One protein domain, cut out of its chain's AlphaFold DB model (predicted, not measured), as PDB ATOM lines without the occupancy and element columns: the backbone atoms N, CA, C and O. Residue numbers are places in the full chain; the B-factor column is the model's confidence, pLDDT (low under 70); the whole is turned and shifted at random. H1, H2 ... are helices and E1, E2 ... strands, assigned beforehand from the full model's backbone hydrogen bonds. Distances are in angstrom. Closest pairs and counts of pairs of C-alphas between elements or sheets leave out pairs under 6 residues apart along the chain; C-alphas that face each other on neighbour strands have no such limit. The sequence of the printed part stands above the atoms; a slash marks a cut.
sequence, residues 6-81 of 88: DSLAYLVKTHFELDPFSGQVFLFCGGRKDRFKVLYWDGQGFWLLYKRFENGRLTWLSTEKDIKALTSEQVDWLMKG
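This is residues 6 to 81 of the 88 residues of the protein "IS66-Spn1 transposase" of Streptococcus pneumoniae (UniProt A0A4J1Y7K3). A small antiparallel sheet of three strands has H1 lying across one face, while H2 sits off the sheet on its other side. Between E3 and H2 a long stretch without named elements, residues 53 to 71, swings out past the E1 edge before it returns to H2. The printed part has 76 residues, with two named helices and three named strands in the order H1, E1, E2, E3, H2; the class is mixed, helices and strands, with under half of the residues in named elements. The whole is compact, with a radius of gyration of the C-alphas of 12.6 A, and spans 34 by 25 by 23 A.

H1, residues 6 to 15, begins at C-alpha 6 (-52.356, 17.207, 23.782) and is 13.6 A long. E1 is residues 25 to 29, 13.3 A. E2, residues 35 to 41, is 20.5 A, and E3, residues 46 to 52, is 19.7 A. H2, residues 72 to 79, is 10.4 A and ends at C-alpha 79 (-35.900, 27.093, 9.882).

E1, E2 and E3 form a meander, each strand the antiparallel neighbour of the one before. In the hairpin E1 and E2, at 158 degrees, N 28 and O 37 are 2.8 A apart; in the hairpin E2 and E3, at 165 degrees, N 47 and O 40 are 2.8 A apart. H1 is on the sheet at a height of 10.3 A, over E2 and only just over E1, where 3 of its C-alphas fall. It runs across the strands, at 85 degrees to E2 on the local plane; the closest C-alphas of H1 and E2, those of Leu 8 and Leu 39, are 7.4 A apart. H2 is only just not on the sheet, with 4 pairs of C-alphas within 10 A, and H1 and H2 are apart. In H1 and H2 every O i to N i+4 pair is within hydrogen-bond range.

The two C-alphas farthest apart, those of Gln 44 and Asn 55, are 34.7 A apart. The printed part has no cut. The link from E3 to H2, 19 residues, is long. The mean pLDDT of the printed part is 87.2, and residues 61 to 66 are under 70.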
ATOM      1  N   ASP A   6     -51.013  17.789  23.917       97.25
ATOM      2  CA  ASP A   6     -52.356  17.207  23.782       97.25
ATOM      3  C   ASP A   6     -53.281  18.080  22.937       97.25
ATOM      4  O   ASP A   6     -54.003  17.595  22.071       97.25
ATOM      5  N   SER A   7     -53.222  19.398  23.135       96.31
ATOM      6  CA  SER A   7     -54.035  20.338  22.365       96.31
ATOM      7  C   SER A   7     -53.647  20.378  20.887       96.31
ATOM      8  O   SER A   7     -54.515  20.586  20.042       96.31
ATOM      9  N   LEU A   8     -52.358  20.231  20.566       96.12
ATOM     10  CA  LEU A   8     -51.888  20.203  19.181       96.12
ATOM     11  C   LEU A   8     -52.206  18.859  18.522       96.12
ATOM     12  O   LEU A   8     -52.726  18.857  17.412       96.12
ATOM     13  N   ALA A   9     -51.983  17.738  19.211       97.12
ATOM     14  CA  ALA A   9     -52.348  16.407  18.726       97.12
ATOM     15  C   ALA A   9     -53.863  16.288  18.486       97.12
ATOM     16  O   ALA A   9     -54.296  15.782  17.452       97.12
ATOM     17  N   TYR A  10     -54.675  16.836  19.396       96.62
ATOM     18  CA  TYR A  10     -56.122  16.933  19.216       96.62
ATOM     19  C   TYR A  10     -56.485  17.730  17.961       96.62
ATOM     20  O   TYR A  10     -57.372  17.326  17.215       96.62
ATOM     21  N   LEU A  11     -55.787  18.836  17.692       93.81
ATOM     22  CA  LEU A  11     -56.022  19.655  16.505       93.81
ATOM     23  C   LEU A  11     -55.666  18.894  15.215       93.81
ATOM     24  O   LEU A  11     -56.478  18.892  14.294       93.81
ATOM     25  N   VAL A  12     -54.529  18.186  15.175       94.56
ATOM     26  CA  VAL A  12     -54.155  17.293  14.052       94.56
ATOM     27  C   VAL A  12     -55.256  16.271  13.777       94.56
ATOM     28  O   VAL A  12     -55.677  16.104  12.637       94.56
ATOM     29  N   LYS A  13     -55.776  15.643  14.833       95.56
ATOM     30  CA  LYS A  13     -56.810  14.618  14.700       95.56
ATOM     31  C   LYS A  13     -58.165  15.174  14.266       95.56
ATOM     32  O   LYS A  13     -58.837  14.565  13.447       95.56
ATOM     33  N   THR A  14     -58.603  16.287  14.849       94.00
ATOM     34  CA  THR A  14     -60.004  16.739  14.733       94.00
ATOM     35  C   THR A  14     -60.238  17.790  13.664       94.00
ATOM     36  O   THR A  14     -61.279  17.765  13.021       94.00
ATOM     37  N   HIS A  15     -59.300  18.715  13.468       89.62
ATOM     38  CA  HIS A  15     -59.446  19.770  12.464       89.62
ATOM     39  C   HIS A  15     -58.880  19.372  11.106       89.62
ATOM     40  O   HIS A  15     -59.288  19.927  10.091       89.62
ATOM     41  N   PHE A  16     -57.913  18.460  11.112       89.00
ATOM     42  CA  PHE A  16     -57.143  18.085   9.937       89.00
ATOM     43  C   PHE A  16     -57.334  16.621   9.536       89.00
ATOM     44  O   PHE A  16     -56.850  16.236   8.479       89.00
ATOM     45  N   GLU A  17     -58.034  15.827  10.357       93.25
ATOM     46  CA  GLU A  17     -58.319  14.405  10.108       93.25
ATOM     47  C   GLU A  17     -57.059  13.566   9.818       93.25
ATOM     48  O   GLU A  17     -57.109  12.544   9.138       93.25
ATOM     49  N   LEU A  18     -55.913  13.987  10.365       94.19
ATOM     50  CA  LEU A  18     -54.641  13.277  10.253       94.19
ATOM     51  C   LEU A  18     -54.342  12.497  11.531       94.19
ATOM     52  O   LEU A  18     -54.810  12.833  12.621       94.19
ATOM     53  N   ASP A  19     -53.513  11.465  11.407       96.12
ATOM     54  CA  ASP A  19     -53.045  10.703  12.558       96.12
ATOM     55  C   ASP A  19     -51.822  11.385  13.207       96.12
ATOM     56  O   ASP A  19     -50.742  11.406  12.602       96.12
ATOM     57  N   PRO A  20     -51.935  11.921  14.441       96.62
ATOM     58  CA  PRO A  20     -50.796  12.509  15.142       96.62
ATOM     59  C   PRO A  20     -49.726  11.475  15.535       96.62
ATOM     60  O   PRO A  20     -48.612  11.877  15.862       96.62
ATOM     61  N   PHE A  21     -50.033  10.174  15.492       97.12
ATOM     62  CA  PHE A  21     -49.105   9.082  15.808       97.12
ATOM     63  C   PHE A  21     -48.386   8.516  14.571       97.12
ATOM     64  O   PHE A  21     -47.556   7.619  14.697       97.12
ATOM     65  N   SER A  22     -48.642   9.063  13.381       94.31
ATOM     66  CA  SER A  22     -48.138   8.556  12.092       94.31
ATOM     67  C   SER A  22     -46.620   8.672  11.875       94.31
ATOM     68  O   SER A  22     -46.119   8.297  10.817       94.31
ATOM     69  N   GLY A  23     -45.874   9.247  12.825       92.06
ATOM     70  CA  GLY A  23     -44.460   9.597  12.649       92.06
ATOM     71  C   GLY A  23     -44.234  10.802  11.728       92.06
ATOM     72  O   GLY A  23     -43.092  11.172  11.460       92.06
ATOM     73  N   GLN A  24     -45.303  11.444  11.250       93.75
ATOM     74  CA  GLN A  24     -45.208  12.708  10.531       93.75
ATOM     75  C   GLN A  24     -44.853  13.860  11.476       93.75
ATOM     76  O   GLN A  24     -45.130  13.844  12.677       93.75
ATOM     77  N   VAL A  25     -44.233  14.887  10.900       94.38
ATOM     78  CA  VAL A  25     -43.814  16.091  11.611       94.38
ATOM     79  C   VAL A  25     -44.794  17.215  11.298       94.38
ATOM     80  O   VAL A  25     -44.899  17.659  10.155       94.38
ATOM     81  N   PHE A  26     -45.487  17.709  12.321       93.94
ATOM     82  CA  PHE A  26     -46.487  18.766  12.176       93.94
ATOM     83  C   PHE A  26     -45.941  20.094  12.680       93.94
ATOM     84  O   PHE A  26     -45.556  20.221  13.844       93.94
ATOM     85  N   LEU A  27     -45.936  21.108  11.814       92.19
ATOM     86  CA  LEU A  27     -45.453  22.441  12.152       92.19
ATOM     87  C   LEU A  27     -46.611  23.419  12.356       92.19
ATOM     88  O   LEU A  27     -47.479  23.576  11.501       92.19
ATOM     89  N   PHE A  28     -46.586  24.125  13.483       90.00
ATOM     90  CA  PHE A  28     -47.625  25.064  13.889       90.00
ATOM     91  C   PHE A  28     -47.074  26.478  14.006       90.00
ATOM     92  O   PHE A  28     -46.182  26.751  14.815       90.00
ATOM     93  N   CYS A  29     -47.678  27.402  13.265       86.88
ATOM     94  CA  CYS A  29     -47.376  28.828  13.318       86.88
ATOM     95  C   CYS A  29     -48.528  29.581  13.990       86.88
ATOM     96  O   CYS A  29     -49.656  29.594  13.506       86.88
ATOM     97  N   GLY A  30     -48.250  30.239  15.116       81.25
ATOM     98  CA  GLY A  30     -49.235  31.094  15.783       81.25
ATOM     99  C   GLY A  30     -49.296  32.503  15.183       81.25
ATOM    100  O   GLY A  30     -48.377  32.942  14.497       81.25
ATOM    101  N   GLY A  31     -50.322  33.278  15.547       81.19
ATOM    102  CA  GLY A  31     -50.556  34.614  14.973       81.19
ATOM    103  C   GLY A  31     -49.427  35.645  15.134       81.19
ATOM    104  O   GLY A  31     -49.352  36.583  14.349       81.19
ATOM    105  N   ARG A  32     -48.513  35.480  16.103       82.69
ATOM    106  CA  ARG A  32     -47.368  36.398  16.278       82.69
ATOM    107  C   ARG A  32     -46.289  36.244  15.202       82.69
ATOM    108  O   ARG A  32     -45.482  37.155  15.053       82.69
ATOM    109  N   LYS A  33     -46.276  35.125  14.467       84.81
ATOM    110  CA  LYS A  33     -45.320  34.805  13.390       84.81
ATOM    111  C   LYS A  33     -43.831  34.880  13.776       84.81
ATOM    112  O   LYS A  33     -42.985  34.622  12.945       84.81
ATOM    113  N   ASP A  34     -43.471  35.169  15.017       88.81
ATOM    114  CA  ASP A  34     -42.090  35.203  15.525       88.81
ATOM    115  C   ASP A  34     -41.628  33.839  16.069       88.81
ATOM    116  O   ASP A  34     -40.548  33.710  16.637       88.81
ATOM    117  N   ARG A  35     -42.478  32.815  15.968       89.19
ATOM    118  CA  ARG A  35     -42.262  31.503  16.576       89.19
ATOM    119  C   ARG A  35     -43.106  30.429  15.910       89.19
ATOM    120  O   ARG A  35     -44.215  30.713  15.448       89.19
ATOM    121  N   PHE A  36     -42.637  29.193  15.997       91.00
ATOM    122  CA  PHE A  36     -43.408  28.004  15.650       91.00
ATOM    123  C   PHE A  36     -43.177  26.885  16.670       91.00
ATOM    124  O   PHE A  36     -42.242  26.933  17.477       91.00
ATOM    125  N   LYS A  37     -44.058  25.884  16.649       93.56
ATOM    126  CA  LYS A  37     -43.838  24.599  17.320       93.56
ATOM    127  C   LYS A  37     -43.830  23.476  16.305       93.56
ATOM    128  O   LYS A  37     -44.489  23.585  15.277       93.56
ATOM    129  N   VAL A  38     -43.122  22.410  16.640       95.12
ATOM    130  CA  VAL A  38     -43.099  21.168  15.876       95.12
ATOM    131  C   VAL A  38     -43.552  20.044  16.789       95.12
ATOM    132  O   VAL A  38     -42.974  19.877  17.861       95.12
ATOM    133  N   LEU A  39     -44.586  19.321  16.372       97.38
ATOM    134  CA  LEU A  39     -45.076  18.118  17.032       97.38
ATOM    135  C   LEU A  39     -44.615  16.898  16.234       97.38
ATOM    136  O   LEU A  39     -44.797  16.859  15.017       97.38
ATOM    137  N   TYR A  40     -44.037  15.919  16.921       97.75
ATOM    138  CA  TYR A  40     -43.573  14.669  16.327       97.75
ATOM    139  C   TYR A  40     -43.808  13.513  17.304       97.75
ATOM    140  O   TYR A  40     -43.560  13.671  18.495       97.75
ATOM    141  N   TRP A  41     -44.295  12.376  16.812       98.06
ATOM    142  CA  TRP A  41     -44.415  11.135  17.579       98.06
ATOM    143  C   TRP A  41     -43.305  10.171  17.165       98.06
ATOM    144  O   TRP A  41     -43.204   9.828  15.988       98.06
ATOM    145  N   ASP A  42     -42.491   9.724  18.119       96.75
ATOM    146  CA  ASP A  42     -41.331   8.857  17.853       96.75
ATOM    147  C   ASP A  42     -41.628   7.350  17.980       96.75
ATOM    148  O   ASP A  42     -40.730   6.523  17.832       96.75
ATOM    149  N   GLY A  43     -42.882   6.978  18.252       96.75
ATOM    150  CA  GLY A  43     -43.286   5.601  18.550       96.75
ATOM    151  C   GLY A  43     -43.502   5.331  20.041       96.75
ATOM    152  O   GLY A  43     -44.269   4.433  20.382       96.75
ATOM    153  N   GLN A  44     -42.881   6.116  20.925       96.88
ATOM    154  CA  GLN A  44     -42.983   5.977  22.382       96.88
ATOM    155  C   GLN A  44     -43.596   7.209  23.056       96.88
ATOM    156  O   GLN A  44     -44.249   7.085  24.093       96.88
ATOM    157  N   GLY A  45     -43.388   8.393  22.485       96.44
ATOM    158  CA  GLY A  45     -43.781   9.661  23.068       96.44
ATOM    159  C   GLY A  45     -43.867  10.795  22.050       96.44
ATOM    160  O   GLY A  45     -43.396  10.717  20.914       96.44
ATOM    161  N   PHE A  46     -44.483  11.893  22.487       97.94
ATOM    162  CA  PHE A  46     -44.515  13.128  21.715       97.94
ATOM    163  C   PHE A  46     -43.318  14.016  22.039       97.94
ATOM    164  O   PHE A  46     -43.069  14.371  23.192       97.94
ATOM    165  N   TRP A  47     -42.664  14.481  20.985       97.88
ATOM    166  CA  TRP A  47     -41.720  15.581  21.003       97.88
ATOM    167  C   TRP A  47     -42.435  16.882  20.660       97.88
ATOM    168  O   TRP A  47     -43.215  16.952  19.706       97.88
ATOM    169  N   LEU A  48     -42.127  17.935  21.419       97.25
ATOM    170  CA  LEU A  48     -42.575  19.291  21.127       97.25
ATOM    171  C   LEU A  48     -41.380  20.236  21.059       97.25
ATOM    172  O   LEU A  48     -40.901  20.722  22.084       97.25
ATOM    173  N   LEU A  49     -40.924  20.539  19.847       95.00
ATOM    174  CA  LEU A  49     -39.867  21.526  19.650       95.00
ATOM    175  C   LEU A  49     -40.491  22.915  19.554       95.00
ATOM    176  O   LEU A  49     -41.545  23.107  18.944       95.00
ATOM    177  N   TYR A  50     -39.827  23.903  20.145       93.19
ATOM    178  CA  TYR A  50     -40.269  25.290  20.137       93.19
ATOM    179  C   TYR A  50     -39.130  26.195  19.688       93.19
ATOM    180  O   TYR A  50     -38.107  26.296  20.364       93.19
ATOM    181  N   LYS A  51     -39.324  26.876  18.557       90.56
ATOM    182  CA  LYS A  51     -38.365  27.848  18.034       90.56
ATOM    183  C   LYS A  51     -38.977  29.238  18.057       90.56
ATOM    184  O   LYS A  51     -40.079  29.449  17.548       90.56
ATOM    185  N   ARG A  52     -38.236  30.186  18.629       90.31
ATOM    186  CA  ARG A  52     -38.531  31.619  18.604       90.31
ATOM    187  C   ARG A  52     -37.408  32.325  17.854       90.31
ATOM    188  O   ARG A  52     -36.241  32.056  18.112       90.31
ATOM    189  N   PHE A  53     -37.769  33.200  16.928       88.25
ATOM    190  CA  PHE A  53     -36.821  34.087  16.274       88.25
ATOM    191  C   PHE A  53     -36.624  35.314  17.160       88.25
ATOM    192  O   PHE A  53     -37.600  35.950  17.552       88.25
ATOM    193  N   GLU A  54     -35.374  35.631  17.489       88.31
ATOM    194  CA  GLU A  54     -35.049  36.853  18.238       88.31
ATOM    195  C   GLU A  54     -35.171  38.089  17.337       88.31
ATOM    196  O   GLU A  54     -35.687  39.116  17.765       88.31
ATOM    197  N   ASN A  55     -34.791  37.950  16.062       81.19
ATOM    198  CA  ASN A  55     -34.931  38.971  15.031       81.19
ATOM    199  C   ASN A  55     -35.592  38.362  13.788       81.19
ATOM    200  O   ASN A  55     -35.133  37.342  13.274       81.19
ATOM    201  N   GLY A  56     -36.660  38.994  13.296       74.38
ATOM    202  CA  GLY A  56     -37.403  38.549  12.113       74.38
ATOM    203  C   GLY A  56     -38.758  37.907  12.423       74.38
ATOM    204  O   GLY A  56     -39.174  37.766  13.573       74.38
ATOM    205  N   ARG A  57     -39.494  37.569  11.363       77.38
ATOM    206  CA  ARG A  57     -40.809  36.921  11.435       77.38
ATOM    207  C   ARG A  57     -40.918  35.885  10.329       77.38
ATOM    208  O   ARG A  57     -40.482  36.123   9.208       77.38
ATOM    209  N   LEU A  58     -41.583  34.783  10.636       77.88
ATOM    210  CA  LEU A  58     -42.045  33.804   9.671       77.88
ATOM    211  C   LEU A  58     -42.949  34.494   8.657       77.88
ATOM    212  O   LEU A  58     -44.018  35.022   8.988       77.88
ATOM    213  N   THR A  59     -42.538  34.437   7.399       72.50
ATOM    214  CA  THR A  59     -43.408  34.804   6.287       72.50
ATOM    215  C   THR A  59     -44.224  33.579   5.913       72.50
ATOM    216  O   THR A  59     -43.905  32.838   4.992       72.50
ATOM    217  N   TRP A  60     -45.271  33.342   6.699       70.69
ATOM    218  CA  TRP A  60     -46.295  32.357   6.380       70.69
ATOM    219  C   TRP A  60     -47.366  33.027   5.519       70.69
ATOM    220  O   TRP A  60     -47.874  34.092   5.905       70.69
ATOM    221  N   LEU A  61     -47.715  32.418   4.383       59.94
ATOM    222  CA  LEU A  61     -48.871  32.835   3.594       59.94
ATOM    223  C   LEU A  61     -50.112  32.622   4.465       59.94
ATOM    224  O   LEU A  61     -50.479  31.503   4.800       59.94
ATOM    225  N   SER A  62     -50.697  33.722   4.936       55.66
ATOM    226  CA  SER A  62     -51.827  33.727   5.878       55.66
ATOM    227  C   SER A  62     -53.142  33.251   5.264       55.66
ATOM    228  O   SER A  62     -54.152  33.187   5.957       55.66
ATOM    229  N   THR A  63     -53.131  32.943   3.977       52.72
ATOM    230  CA  THR A  63     -54.228  32.354   3.232       52.72
ATOM    231  C   THR A  63     -53.955  30.868   3.124       52.72
ATOM    232  O   THR A  63     -53.193  30.443   2.268       52.72
ATOM    233  N   GLU A  64     -54.501  30.100   4.058       53.12
ATOM    234  CA  GLU A  64     -55.332  28.930   3.758       53.12
ATOM    235  C   GLU A  64     -55.595  28.145   5.042       53.12
ATOM    236  O   GLU A  64     -54.742  28.012   5.920       53.12
ATOM    237  N   LYS A  65     -56.812  27.614   5.129       56.59
ATOM    238  CA  LYS A  65     -57.208  26.585   6.093       56.59
ATOM    239  C   LYS A  65     -56.528  25.234   5.792       56.59
ATOM    240  O   LYS A  65     -56.859  24.246   6.436       56.59
ATOM    241  N   ASP A  66     -55.586  25.212   4.850       65.00
ATOM    242  CA  ASP A  66     -55.075  24.011   4.212       65.00
ATOM    243  C   ASP A  66     -53.693  23.640   4.740       65.00
ATOM    244  O   ASP A  66     -52.782  24.462   4.894       65.00
ATOM    245  N   ILE A  67     -53.551  22.350   5.009       74.88
ATOM    246  CA  ILE A  67     -52.294  21.702   5.355       74.88
ATOM    247  C   ILE A  67     -51.434  21.660   4.093       74.88
ATOM    248  O   ILE A  67     -51.884  21.194   3.049       74.88
ATOM    249  N   LYS A  68     -50.179  22.105   4.190       81.81
ATOM    250  CA  LYS A  68     -49.206  21.984   3.098       81.81
ATOM    251  C   LYS A  68     -48.094  21.035   3.501       81.81
ATOM    252  O   LYS A  68     -47.399  21.274   4.488       81.81
ATOM    253  N   ALA A  69     -47.920  19.978   2.713       85.25
ATOM    254  CA  ALA A  69     -46.711  19.176   2.768       85.25
ATOM    255  C   ALA A  69     -45.535  20.050   2.313       85.25
ATOM    256  O   ALA A  69     -45.603  20.687   1.260       85.25
ATOM    257  N   LEU A  70     -44.484  20.110   3.128       86.12
ATOM    258  CA  LEU A  70     -43.284  20.888   2.832       86.12
ATOM    259  C   LEU A  70     -42.189  19.971   2.299       86.12
ATOM    260  O   LEU A  70     -41.978  18.875   2.821       86.12
ATOM    261  N   THR A  71     -41.458  20.442   1.294       88.69
ATOM    262  CA  THR A  71     -40.200  19.812   0.880       88.69
ATOM    263  C   THR A  71     -39.101  20.099   1.907       88.69
ATOM    264  O   THR A  71     -39.193  21.051   2.685       88.69
ATOM    265  N   SER A  72     -38.021  19.314   1.895       87.38
ATOM    266  CA  SER A  72     -36.866  19.542   2.778       87.38
ATOM    267  C   SER A  72     -36.281  20.953   2.633       87.38
ATOM    268  O   SER A  72     -35.938  21.581   3.628       87.38
ATOM    269  N   GLU A  73     -36.245  21.490   1.412       89.06
ATOM    270  CA  GLU A  73     -35.777  22.853   1.148       89.06
ATOM    271  C   GLU A  73     -36.683  23.912   1.796       89.06
ATOM    272  O   GLU A  73     -36.202  24.841   2.444       89.06
ATOM    273  N   GLN A  74     -38.006  23.745   1.696       86.81
ATOM    274  CA  GLN A  74     -38.959  24.654   2.336       86.81
ATOM    275  C   GLN A  74     -38.869  24.594   3.863       86.81
ATOM    276  O   GLN A  74     -39.022  25.622   4.527       86.81
ATOM    277  N   VAL A  75     -38.596  23.411   4.423       86.50
ATOM    278  CA  VAL A  75     -38.314  23.264   5.855       86.50
ATOM    279  C   VAL A  75     -37.054  24.045   6.217       86.50
ATOM    280  O   VAL A  75     -37.108  24.865   7.129       86.50
ATOM    281  N   ASP A  76     -35.953  23.882   5.485       88.38
ATOM    282  CA  ASP A  76     -34.704  24.611   5.739       88.38
ATOM    283  C   ASP A  76     -34.878  26.132   5.666       88.38
ATOM    284  O   ASP A  76     -34.358  26.877   6.506       88.38
ATOM    285  N   TRP A  77     -35.637  26.611   4.685       86.62
ATOM    286  CA  TRP A  77     -35.984  28.023   4.557       86.62
ATOM    287  C   TRP A  77     -36.774  28.519   5.758       86.62
ATOM    288  O   TRP A  77     -36.415  29.537   6.357       86.62
ATOM    289  N   LEU A  78     -37.796  27.773   6.171       83.62
ATOM    290  CA  LEU A  78     -38.600  28.110   7.337       83.62
ATOM    291  C   LEU A  78     -37.756  28.110   8.619       83.62
ATOM    292  O   LEU A  78     -37.885  29.011   9.450       83.62
ATOM    293  N   MET A  79     -36.840  27.150   8.763       84.19
ATOM    294  CA  MET A  79     -35.900  27.093   9.882       84.19
ATOM    295  C   MET A  79     -35.001  28.333   9.926       84.19
ATOM    296  O   MET A  79     -34.610  28.755  11.014       84.19
ATOM    297  N   LYS A  80     -34.709  28.954   8.784       83.81
ATOM    298  CA  LYS A  80     -33.941  30.205   8.682       83.81
ATOM    299  C   LYS A  80     -34.815  31.469   8.729       83.81
ATOM    300  O   LYS A  80     -34.277  32.569   8.758       83.81
ATOM    301  N   GLY A  81     -36.141  31.328   8.802       78.62
ATOM    302  CA  GLY A  81     -37.094  32.442   8.864       78.62
ATOM    303  C   GLY A  81     -37.541  32.976   7.498       78.62
ATOM    304  O   GLY A  81     -38.225  33.999   7.442       78.62
TER     305      GLY A  81